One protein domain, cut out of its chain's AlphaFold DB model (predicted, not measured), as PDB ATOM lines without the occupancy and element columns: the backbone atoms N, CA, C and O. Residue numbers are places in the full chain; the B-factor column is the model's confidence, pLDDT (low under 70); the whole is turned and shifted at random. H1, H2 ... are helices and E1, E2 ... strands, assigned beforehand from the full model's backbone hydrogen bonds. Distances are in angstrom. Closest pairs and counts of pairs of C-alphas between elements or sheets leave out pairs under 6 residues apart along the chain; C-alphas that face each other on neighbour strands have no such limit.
ATOM      1  N   GLU A  12     138.585 212.222 191.106       71.12
ATOM      2  CA  GLU A  12     138.685 211.433 192.339       71.12
ATOM      3  C   GLU A  12     138.495 212.298 193.600       71.12
ATOM      4  O   GLU A  12     138.162 211.785 194.665       71.12
ATOM      5  N   LEU A  13     138.663 213.627 193.502       67.50
ATOM      6  CA  LEU A  13     138.296 214.546 194.588       67.50
ATOM      7  C   LEU A  13     136.783 214.592 194.828       67.50
ATOM      8  O   LEU A  13     136.370 214.910 195.941       67.50
ATOM      9  N   LEU A  14     135.967 214.287 193.812       71.38
ATOM     10  CA  LEU A  14     134.510 214.241 193.938       71.38
ATOM     11  C   LEU A  14     134.068 213.077 194.830       71.38
ATOM     12  O   LEU A  14     133.153 213.244 195.630       71.38
ATOM     13  N   ASP A  15     134.770 211.945 194.764       75.00
ATOM     14  CA  ASP A  15     134.500 210.773 195.610       75.00
ATOM     15  C   ASP A  15     134.831 211.028 197.089       75.00
ATOM     16  O   ASP A  15     134.352 210.331 197.983       75.00
ATOM     17  N   LEU A  16     135.658 212.041 197.358       70.31
ATOM     18  CA  LEU A  16     136.033 212.463 198.703       70.31
ATOM     19  C   LEU A  16     135.082 213.518 199.276       70.31
ATOM     20  O   LEU A  16     135.243 213.904 200.439       70.31
ATOM     21  N   LEU A  17     134.117 214.007 198.497       71.69
ATOM     22  CA  LEU A  17     133.163 214.981 198.998       71.69
ATOM     23  C   LEU A  17     132.257 214.323 200.034       71.69
ATOM     24  O   LEU A  17     131.689 213.263 199.772       71.69
ATOM     25  N   ARG A  26     118.847 220.903 213.842       77.94
ATOM     26  CA  ARG A  26     119.316 219.874 214.781       77.94
ATOM     27  C   ARG A  26     120.817 219.908 215.025       77.94
ATOM     28  O   ARG A  26     121.288 219.320 215.999       77.94
ATOM     29  N   VAL A  27     121.577 220.579 214.164       82.00
ATOM     30  CA  VAL A  27     123.035 220.654 214.284       82.00
ATOM     31  C   VAL A  27     123.419 221.676 215.356       82.00
ATOM     32  O   VAL A  27     123.066 222.851 215.248       82.00
ATOM     33  N   PRO A  28     124.220 221.291 216.366       84.50
ATOM     34  CA  PRO A  28     124.702 222.239 217.359       84.50
ATOM     35  C   PRO A  28     125.494 223.382 216.711       84.50
ATOM     36  O   PRO A  28     126.403 223.148 215.912       84.50
ATOM     37  N   GLY A  29     125.226 224.626 217.117       81.38
ATOM     38  CA  GLY A  29     125.879 225.822 216.564       81.38
ATOM     39  C   GLY A  29     127.419 225.757 216.463       81.38
ATOM     40  O   GLY A  29     127.965 226.149 215.429       81.38
ATOM     41  N   PRO A  30     128.155 225.226 217.463       83.19
ATOM     42  CA  PRO A  30     129.609 225.051 217.363       83.19
ATOM     43  C   PRO A  30     130.047 224.081 216.257       83.19
ATOM     44  O   PRO A  30     131.092 224.274 215.637       83.19
ATOM     45  N   MET A  31     129.250 223.045 216.001       82.62
ATOM     46  CA  MET A  31     129.514 222.044 214.970       82.62
ATOM     47  C   MET A  31     129.262 222.621 213.579       82.62
ATOM     48  O   MET A  31     130.115 222.485 212.702       82.62
ATOM     49  N   LEU A  32     128.155 223.354 213.415       82.25
ATOM     50  CA  LEU A  32     127.862 224.085 212.186       82.25
ATOM     51  C   LEU A  32     128.971 225.095 211.874       82.25
ATOM     52  O   LEU A  32     129.496 225.112 210.766       82.25
ATOM     53  N   ARG A  33     129.408 225.883 212.866       82.69
ATOM     54  CA  ARG A  33     130.509 226.841 212.685       82.69
ATOM     55  C   ARG A  33     131.797 226.154 212.228       82.69
ATOM     56  O   ARG A  33     132.399 226.592 211.254       82.69
ATOM     57  N   ARG A  34     132.176 225.040 212.865       83.56
ATOM     58  CA  ARG A  34     133.358 224.258 212.467       83.56
ATOM     59  C   ARG A  34     133.254 223.758 211.026       83.56
ATOM     60  O   ARG A  34     134.245 223.803 210.301       83.56
ATOM     61  N   LEU A  35     132.079 223.283 210.617       83.62
ATOM     62  CA  LEU A  35     131.847 222.834 209.250       83.62
ATOM     63  C   LEU A  35     132.057 223.971 208.245       83.62
ATOM     64  O   LEU A  35     132.782 223.790 207.269       83.62
ATOM     65  N   LEU A  36     131.465 225.138 208.498       83.56
ATOM     66  CA  LEU A  36     131.585 226.305 207.622       83.56
ATOM     67  C   LEU A  36     133.033 226.817 207.543       83.56
ATOM     68  O   LEU A  36     133.531 227.073 206.444       83.56
ATOM     69  N   ASP A  37     133.726 226.886 208.683       84.75
ATOM     70  CA  ASP A  37     135.113 227.355 208.775       84.75
ATOM     71  C   ASP A  37     136.070 226.450 207.990       84.75
ATOM     72  O   ASP A  37     136.883 226.919 207.187       84.75
ATOM     73  N   VAL A  38     135.962 225.133 208.184       83.62
ATOM     74  CA  VAL A  38     136.822 224.151 207.507       83.62
ATOM     75  C   VAL A  38     136.473 224.039 206.018       83.62
ATOM     76  O   VAL A  38     137.357 223.823 205.184       83.62
ATOM     77  N   SER A  39     135.210 224.267 205.654       77.69
ATOM     78  CA  SER A  39     134.774 224.348 204.253       77.69
ATOM     79  C   SER A  39     135.210 225.644 203.564       77.69
ATOM     80  O   SER A  39     135.122 225.744 202.341       77.69
ATOM     81  N   ARG A  40     135.699 226.637 204.324       79.56
ATOM     82  CA  ARG A  40     136.026 227.983 203.825       79.56
ATOM     83  C   ARG A  40     134.886 228.564 202.984       79.56
ATOM     84  O   ARG A  40     135.137 229.161 201.936       79.56
ATOM     85  N   LEU A  41     133.646 228.340 203.426       81.31
ATOM     86  CA  LEU A  41     132.461 228.761 202.689       81.31
ATOM     87  C   LEU A  41     132.485 230.283 202.517       81.31
ATOM     88  O   LEU A  41     132.547 231.029 203.495       81.31
ATOM     89  N   ARG A  42     132.403 230.746 201.270       79.38
ATOM     90  CA  ARG A  42     132.160 232.154 200.945       79.38
ATOM     91  C   ARG A  42     130.711 232.292 200.519       79.38
ATOM     92  O   ARG A  42     130.251 231.534 199.673       79.38
ATOM     93  N   MET A  43     130.011 233.252 201.109       79.44
ATOM     94  CA  MET A  43     128.636 233.584 200.749       79.44
ATOM     95  C   MET A  43     128.588 235.026 200.252       79.44
ATOM     96  O   MET A  43     129.043 235.935 200.947       79.44
ATOM     97  N   GLY A  44     128.061 235.231 199.050       79.62
ATOM     98  CA  GLY A  44     127.745 236.539 198.492       79.62
ATOM     99  C   GLY A  44     126.237 236.673 198.336       79.62
ATOM    100  O   GLY A  44     125.612 235.807 197.737       79.62
ATOM    101  N   TYR A  45     125.641 237.738 198.870       80.12
ATOM    102  CA  TYR A  45     124.213 238.005 198.693       80.12
ATOM    103  C   TYR A  45     123.998 239.111 197.661       80.12
ATOM    104  O   TYR A  45     124.468 240.239 197.831       80.12
ATOM    105  N   THR A  46     123.247 238.795 196.611       81.31
ATOM    106  CA  THR A  46     122.840 239.747 195.579       81.31
ATOM    107  C   THR A  46     121.417 240.203 195.856       81.31
ATOM    108  O   THR A  46     120.449 239.566 195.446       81.31
ATOM    109  N   ARG A  47     121.284 241.357 196.519       79.50
ATOM    110  CA  ARG A  47     119.989 241.925 196.931       79.50
ATOM    111  C   ARG A  47     118.996 242.111 195.783       79.50
ATOM    112  O   ARG A  47     117.816 241.849 195.960       79.50
ATOM    113  N   ASN A  48     119.462 242.550 194.614       79.25
ATOM    114  CA  ASN A  48     118.584 242.831 193.471       79.25
ATOM    115  C   ASN A  48     117.978 241.563 192.855       79.25
ATOM    116  O   ASN A  48     116.878 241.621 192.320       79.25
ATOM    117  N   ALA A  49     118.695 240.440 192.929       76.00
ATOM    118  CA  ALA A  49     118.236 239.140 192.440       76.00
ATOM    119  C   ALA A  49     117.621 238.282 193.561       76.00
ATOM    120  O   ALA A  49     117.050 237.233 193.292       76.00
ATOM    121  N   ASN A  50     117.739 238.731 194.816       79.69
ATOM    122  CA  ASN A  50     117.447 237.948 196.012       79.69
ATOM    123  C   ASN A  50     118.140 236.569 196.012       79.69
ATOM    124  O   ASN A  50     117.565 235.551 196.396       79.69
ATOM    125  N   GLU A  51     119.389 236.538 195.548       77.56
ATOM    126  CA  GLU A  51     120.176 235.315 195.377       77.56
ATOM    127  C   GLU A  51     121.339 235.265 196.361       77.56
ATOM    128  O   GLU A  51     121.993 236.279 196.623       77.56
ATOM    129  N   VAL A  52     121.635 234.065 196.858       75.06
ATOM    130  CA  VAL A  52     122.875 233.773 197.580       75.06
ATOM    131  C   VAL A  52     123.767 232.912 196.696       75.06
ATOM    132  O   VAL A  52     123.376 231.839 196.234       75.06
ATOM    133  N   GLU A  53     124.983 233.396 196.472       74.44
ATOM    134  CA  GLU A  53     126.074 232.658 195.854       74.44
ATOM    135  C   GLU A  53     126.950 232.056 196.951       74.44
ATOM    136  O   GLU A  53     127.521 232.770 197.774       74.44
ATOM    137  N   CYS A  54     127.045 230.732 196.955       71.38
ATOM    138  CA  CYS A  54     127.867 229.950 197.861       71.38
ATOM    139  C   CYS A  54     129.056 229.382 197.087       71.38
ATOM    140  O   CYS A  54     128.884 228.663 196.103       71.38
ATOM    141  N   GLU A  55     130.266 229.663 197.554       75.81
ATOM    142  CA  GLU A  55     131.496 229.096 197.016       75.81
ATOM    143  C   GLU A  55     132.199 228.288 198.108       75.81
ATOM    144  O   GLU A  55     132.551 228.816 199.166       75.81
ATOM    145  N   VAL A  56     132.440 227.006 197.837       75.50
ATOM    146  CA  VAL A  56     133.261 226.131 198.683       75.50
ATOM    147  C   VAL A  56     134.528 225.771 197.922       75.50
ATOM    148  O   VAL A  56     134.481 225.396 196.747       75.50
ATOM    149  N   THR A  57     135.673 225.889 198.594       73.38
ATOM    150  CA  THR A  57     136.966 225.451 198.062       73.38
ATOM    151  C   THR A  57     137.414 224.187 198.785       73.38
ATOM    152  O   THR A  57     137.535 224.160 200.010       73.38
ATOM    153  N   ILE A  58     137.721 223.159 198.006       71.88
ATOM    154  CA  ILE A  58     138.157 221.849 198.476       71.88
ATOM    155  C   ILE A  58     139.553 221.631 197.934       71.88
ATOM    156  O   ILE A  58     139.791 221.728 196.729       71.88
ATOM    157  N   THR A  59     140.499 221.399 198.834       71.44
ATOM    158  CA  THR A  59     141.884 221.129 198.462       71.44
ATOM    159  C   THR A  59     142.346 219.844 199.114       71.44
ATOM    160  O   THR A  59     141.863 219.461 200.181       71.44
ATOM    161  N   SER A  60     143.292 219.172 198.472       68.00
ATOM    162  CA  SER A  60     143.849 217.910 198.967       68.00
ATOM    163  C   SER A  60     144.380 217.972 200.404       68.00
ATOM    164  O   SER A  60     144.342 216.988 201.137       68.00
ATOM    165  N   GLU A  61     144.848 219.145 200.819       74.12
ATOM    166  CA  GLU A  61     145.452 219.400 202.119       74.12
ATOM    167  C   GLU A  61     144.402 219.493 203.234       74.12
ATOM    168  O   GLU A  61     144.727 219.274 204.401       74.12
ATOM    169  N   ILE A  62     143.149 219.817 202.889       75.50
ATOM    170  CA  ILE A  62     142.055 220.045 203.847       75.50
ATOM    171  C   ILE A  62     140.864 219.100 203.651       75.50
ATOM    172  O   ILE A  62     139.964 219.082 204.484       75.50
ATOM    173  N   VAL A  63     140.842 218.283 202.593       76.19
ATOM    174  CA  VAL A  63     139.702 217.397 202.297       76.19
ATOM    175  C   VAL A  63     139.414 216.421 203.444       76.19
ATOM    176  O   VAL A  63     138.258 216.199 203.786       76.19
ATOM    177  N   GLY A  64     140.449 215.917 204.127       74.94
ATOM    178  CA  GLY A  64     140.270 215.049 205.297       74.94
ATOM    179  C   GLY A  64     139.616 215.764 206.486       74.94
ATOM    180  O   GLY A  64     138.735 215.210 207.134       74.94
ATOM    181  N   THR A  65     139.980 217.023 206.751       80.00
ATOM    182  CA  THR A  65     139.357 217.793 207.839       80.00
ATOM    183  C   THR A  65     137.930 218.217 207.492       80.00
ATOM    184  O   THR A  65     137.085 218.284 208.386       80.00
ATOM    185  N   GLN A  66     137.645 218.465 206.208       79.88
ATOM    186  CA  GLN A  66     136.294 218.712 205.695       79.88
ATOM    187  C   GLN A  66     135.401 217.476 205.861       79.88
ATOM    188  O   GLN A  66     134.280 217.603 206.351       79.88
ATOM    189  N   GLN A  67     135.915 216.282 205.545       80.69
ATOM    190  CA  GLN A  67     135.207 215.018 205.765       80.69
ATOM    191  C   GLN A  67     134.879 214.787 207.241       80.69
ATOM    192  O   GLN A  67     133.734 214.482 207.561       80.69
ATOM    193  N   ASP A  68     135.844 214.975 208.146       81.31
ATOM    194  CA  ASP A  68     135.622 214.782 209.585       81.31
ATOM    195  C   ASP A  68     134.546 215.733 210.135       81.31
ATOM    196  O   ASP A  68     133.690 215.333 210.928       81.31
ATOM    197  N   ALA A  69     134.576 217.003 209.716       81.31
ATOM    198  CA  ALA A  69     133.591 217.995 210.137       81.31
ATOM    199  C   ALA A  69     132.191 217.671 209.598       81.31
ATOM    200  O   ALA A  69     131.207 217.782 210.332       81.31
ATOM    201  N   ALA A  70     132.100 217.236 208.342       81.69
ATOM    202  CA  ALA A  70     130.834 216.858 207.735       81.69
ATOM    203  C   ALA A  70     130.276 215.558 208.321       81.69
ATOM    204  O   ALA A  70     129.088 215.495 208.608       81.69
ATOM    205  N   ALA A  71     131.110 214.550 208.586       81.12
ATOM    206  CA  ALA A  71     130.682 213.314 209.238       81.12
ATOM    207  C   ALA A  71     130.088 213.578 210.630       81.12
ATOM    208  O   ALA A  71     129.078 212.974 210.985       81.12
ATOM    209  N   ALA A  72     130.665 214.514 211.394       79.69
ATOM    210  CA  ALA A  72     130.103 214.938 212.673       79.69
ATOM    211  C   ALA A  72     128.733 215.623 212.512       79.69
ATOM    212  O   ALA A  72     127.829 215.349 213.293       79.69
ATOM    213  N   ALA A  73     128.573 216.474 211.491       78.88
ATOM    214  CA  ALA A  73     127.320 217.182 211.218       78.88
ATOM    215  C   ALA A  73     126.214 216.272 210.648       78.88
ATOM    216  O   ALA A  73     125.048 216.453 210.979       78.88
ATOM    217  N   ILE A  74     126.575 215.291 209.814       79.75
ATOM    218  CA  ILE A  74     125.653 214.337 209.176       79.75
ATOM    219  C   ILE A  74     125.250 213.228 210.159       79.75
ATOM    220  O   ILE A  74     124.088 212.839 210.220       79.75
ATOM    221  N   GLY A  75     126.206 212.709 210.933       68.38
ATOM    222  CA  GLY A  75     126.003 211.611 211.883       68.38
ATOM    223  C   GLY A  75     125.508 212.048 213.262       68.38
ATOM    224  O   GLY A  75     125.514 211.229 214.180       68.38
ATOM    225  N   GLY A  76     125.128 213.318 213.426       56.75
ATOM    226  CA  GLY A  76     124.669 213.902 214.682       56.75
ATOM    227  C   GLY A  76     123.299 213.381 215.121       56.75
ATOM    228  O   GLY A  76     122.337 214.139 215.184       56.75
ATOM    229  N   ASP A  77     123.207 212.099 215.469       49.72
ATOM    230  CA  ASP A  77     122.282 211.697 216.521       49.72
ATOM    231  C   ASP A  77     122.833 212.266 217.835       49.72
ATOM    232  O   ASP A  77     124.027 212.137 218.116       49.72
ATOM    233  N   GLY A  78     121.991 212.959 218.597       47.97
ATOM    234  CA  GLY A  78     122.337 213.783 219.757       47.97
ATOM    235  C   GLY A  78     122.822 212.979 220.962       47.97
ATOM    236  O   GLY A  78     122.276 213.099 222.055       47.97
ATOM    237  N   PRO A  96     143.368 206.938 209.752       38.53
ATOM    238  CA  PRO A  96     144.647 207.163 209.093       38.53
ATOM    239  C   PRO A  96     144.423 208.086 207.902       38.53
ATOM    240  O   PRO A  96     143.570 207.820 207.055       38.53
ATOM    241  N   ALA A  97     145.153 209.195 207.878       42.22
ATOM    242  CA  ALA A  97     145.057 210.158 206.806       42.22
ATOM    243  C   ALA A  97     145.544 209.490 205.511       42.22
ATOM    244  O   ALA A  97     146.684 209.026 205.435       42.22
ATOM    245  N   LEU A  98     144.673 209.425 204.501       44.94
ATOM    246  CA  LEU A  98     145.033 209.098 203.120       44.94
ATOM    247  C   LEU A  98     145.834 210.279 202.545       44.94
ATOM    248  O   LEU A  98     145.378 211.019 201.682       44.94
ATOM    249  N   THR A  99     147.020 210.519 203.100       44.22
ATOM    250  CA  THR A  99     147.902 211.640 202.759       44.22
ATOM    251  C   THR A  99     149.051 211.151 201.896       44.22
ATOM    252  O   THR A  99     150.207 211.350 202.239       44.22
ATOM    253  N   VAL A 100     148.771 210.478 200.782       45.19
ATOM    254  CA  VAL A 100     149.813 210.192 199.787       45.19
ATOM    255  C   VAL A 100     149.175 210.137 198.395       45.19
ATOM    256  O   VAL A 100     148.863 209.050 197.934       45.19
ATOM    257  N   ALA A 101     148.918 211.296 197.763       45.84
ATOM    258  CA  ALA A 101     148.934 211.464 196.287       45.84
ATOM    259  C   ALA A 101     148.437 212.831 195.760       45.84
ATOM    260  O   ALA A 101     148.701 213.141 194.605       45.84
ATOM    261  N   LEU A 102     147.722 213.656 196.538       52.03
ATOM    262  CA  LEU A 102     146.897 214.739 195.958       52.03
ATOM    263  C   LEU A 102     147.457 216.175 196.068       52.03
ATOM    264  O   LEU A 102     146.759 217.117 195.697       52.03
ATOM    265  N   SER A 103     148.697 216.356 196.540       51.22
ATOM    266  CA  SER A 103     149.304 217.673 196.825       51.22
ATOM    267  C   SER A 103     149.103 218.693 195.691       51.22
ATOM    268  O   SER A 103     149.597 218.493 194.581       51.22
ATOM    269  N   GLY A 104     148.432 219.814 195.982       57.47
ATOM    270  CA  GLY A 104     148.197 220.916 195.041       57.47
ATOM    271  C   GLY A 104     146.894 220.855 194.232       57.47
ATOM    272  O   GLY A 104     146.628 221.780 193.462       57.47
ATOM    273  N   ALA A 105     146.062 219.819 194.394       62.75
ATOM    274  CA  ALA A 105     144.768 219.741 193.718       62.75
ATOM    275  C   ALA A 105     143.711 220.622 194.417       62.75
ATOM    276  O   ALA A 105     143.544 220.563 195.640       62.75
ATOM    277  N   ARG A 106     142.991 221.438 193.632       65.25
ATOM    278  CA  ARG A 106     141.945 222.366 194.093       65.25
ATOM    279  C   ARG A 106     140.680 222.209 193.256       65.25
ATOM    280  O   ARG A 106     140.734 222.316 192.034       65.25
ATOM    281  N   LEU A 107     139.552 222.052 193.934       66.44
ATOM    282  CA  LEU A 107     138.210 222.063 193.373       66.44
ATOM    283  C   LEU A 107     137.425 223.228 193.986       66.44
ATOM    284  O   LEU A 107     137.386 223.382 195.207       66.44
ATOM    285  N   THR A 108     136.806 224.050 193.143       65.00
ATOM    286  CA  THR A 108     135.881 225.107 193.567       65.00
ATOM    287  C   THR A 108     134.509 224.789 192.996       65.00
ATOM    288  O   THR A 108     134.380 224.622 191.785       65.00
ATOM    289  N   ILE A 109     133.498 224.709 193.862       67.25
ATOM    290  CA  ILE A 109     132.115 224.431 193.465       67.25
ATOM    291  C   ILE A 109     131.300 225.712 193.684       67.25
ATOM    292  O   ILE A 109     131.014 226.044 194.838       67.25
ATOM    293  N   PRO A 110     130.964 226.463 192.618       63.81
ATOM    294  CA  PRO A 110     130.040 227.582 192.716       63.81
ATOM    295  C   PRO A 110     128.604 227.060 192.761       63.81
ATOM    296  O   PRO A 110     128.217 226.192 191.977       63.81
ATOM    297  N   SER A 111     127.800 227.603 193.668       67.69
ATOM    298  CA  SER A 111     126.386 227.271 193.781       67.69
ATOM    299  C   SER A 111     125.554 228.528 193.995       67.69
ATOM    300  O   SER A 111     125.981 229.436 194.704       67.69
ATOM    301  N   ARG A 112     124.384 228.603 193.359       66.06
ATOM    302  CA  ARG A 112     123.490 229.765 193.417       66.06
ATOM    303  C   ARG A 112     122.082 229.305 193.719       66.06
ATOM    304  O   ARG A 112     121.578 228.409 193.044       66.06
ATOM    305  N   PHE A 113     121.459 229.942 194.702       69.19
ATOM    306  CA  PHE A 113     120.084 229.642 195.080       69.19
ATOM    307  C   PHE A 113     119.322 230.926 195.401       69.19
ATOM    308  O   PHE A 113     119.875 231.877 195.959       69.19
ATOM    309  N   THR A 114     118.040 230.940 195.045       62.28
ATOM    310  CA  THR A 114     117.106 232.014 195.384       62.28
ATOM    311  C   THR A 114     116.698 231.887 196.848       62.28
ATOM    312  O   THR A 114     116.363 230.794 197.307       62.28
ATOM    313  N   VAL A 115     116.722 232.997 197.580       65.62
ATOM    314  CA  VAL A 115     116.203 233.061 198.952       65.62
ATOM    315  C   VAL A 115     114.726 233.450 198.866       65.62
ATOM    316  O   VAL A 115     114.406 234.412 198.174       65.62
TER     317      VAL A 115
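This is residues 12 to 17, 26 to 78 and 96 to 115 of the 116 residues of an uncharacterized protein of Actinomadura sp. KC06 (UniProt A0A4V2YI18). A narrow ribbon of three antiparallel strands bears a pair of helices, H2 and H3, side by side, which rise from it and meet it only near one end each, with residues 36 to 39 and 63 to 66. The short helix H1 grazes the sheet. The printed part has 79 residues with three named helices and three named strands, along the chain H1 H2 E1 E2 H3 E3; the sheet's order is E1 E2 E3, and the class is mixed, helices and strands. The whole is loose, with a radius of gyration of the C-alphas of 14.5 A, and flat, spanning 46 by 35 by 18 A.

H1, residues 12 to 15, only grazes the sheet; its closest C-alphas to E3, residues 106 to 114, are those of Leu 13 and Leu 107, 7.6 A apart. H2, residues 29 to 39, touches H3, residues 63 to 74, at a shallow tilt of 27 degrees, opposite ways; their closest C-alphas, of Leu 35 and Ala 69, are 5.2 A apart. H1 and H3 are only just apart, closest 8.3 A. E1, residues 42 to 46, and E2, residues 51 to 59, form an antiparallel hairpin, with N 44 and O 53 at 2.8 A. E2 and E3 are antiparallel at 164 degrees, with N 54 and O 111 at 2.8 A. In H2 and H3 every O i to N i+4 pair is within hydrogen-bond range; H1 is too short for such a pair.

C-alpha 12, where H1 begins, is at (138.685, 211.433, 192.339). H1 is 5.4 A long, H2 15.3 A, E1 13.2 A, E2 26.1 A, H3 15.9 A and E3 26.7 A. E3 ends at C-alpha 114, (117.106, 232.014, 195.384).

The C-alphas farthest apart, of Asn 48 and Pro 96, are 46.9 A apart. Residues 18 to 25 and 79 to 95 are not printed, with C-alpha gaps of 21.6 A and 25.6 A. Of the links that are printed whole, H2 to E1, E1 to E2 and E2 to H3 are tight. The mean pLDDT of the printed part is 71.7; residues 13, 60, 75 to 78 and 96 to 115 are under 70.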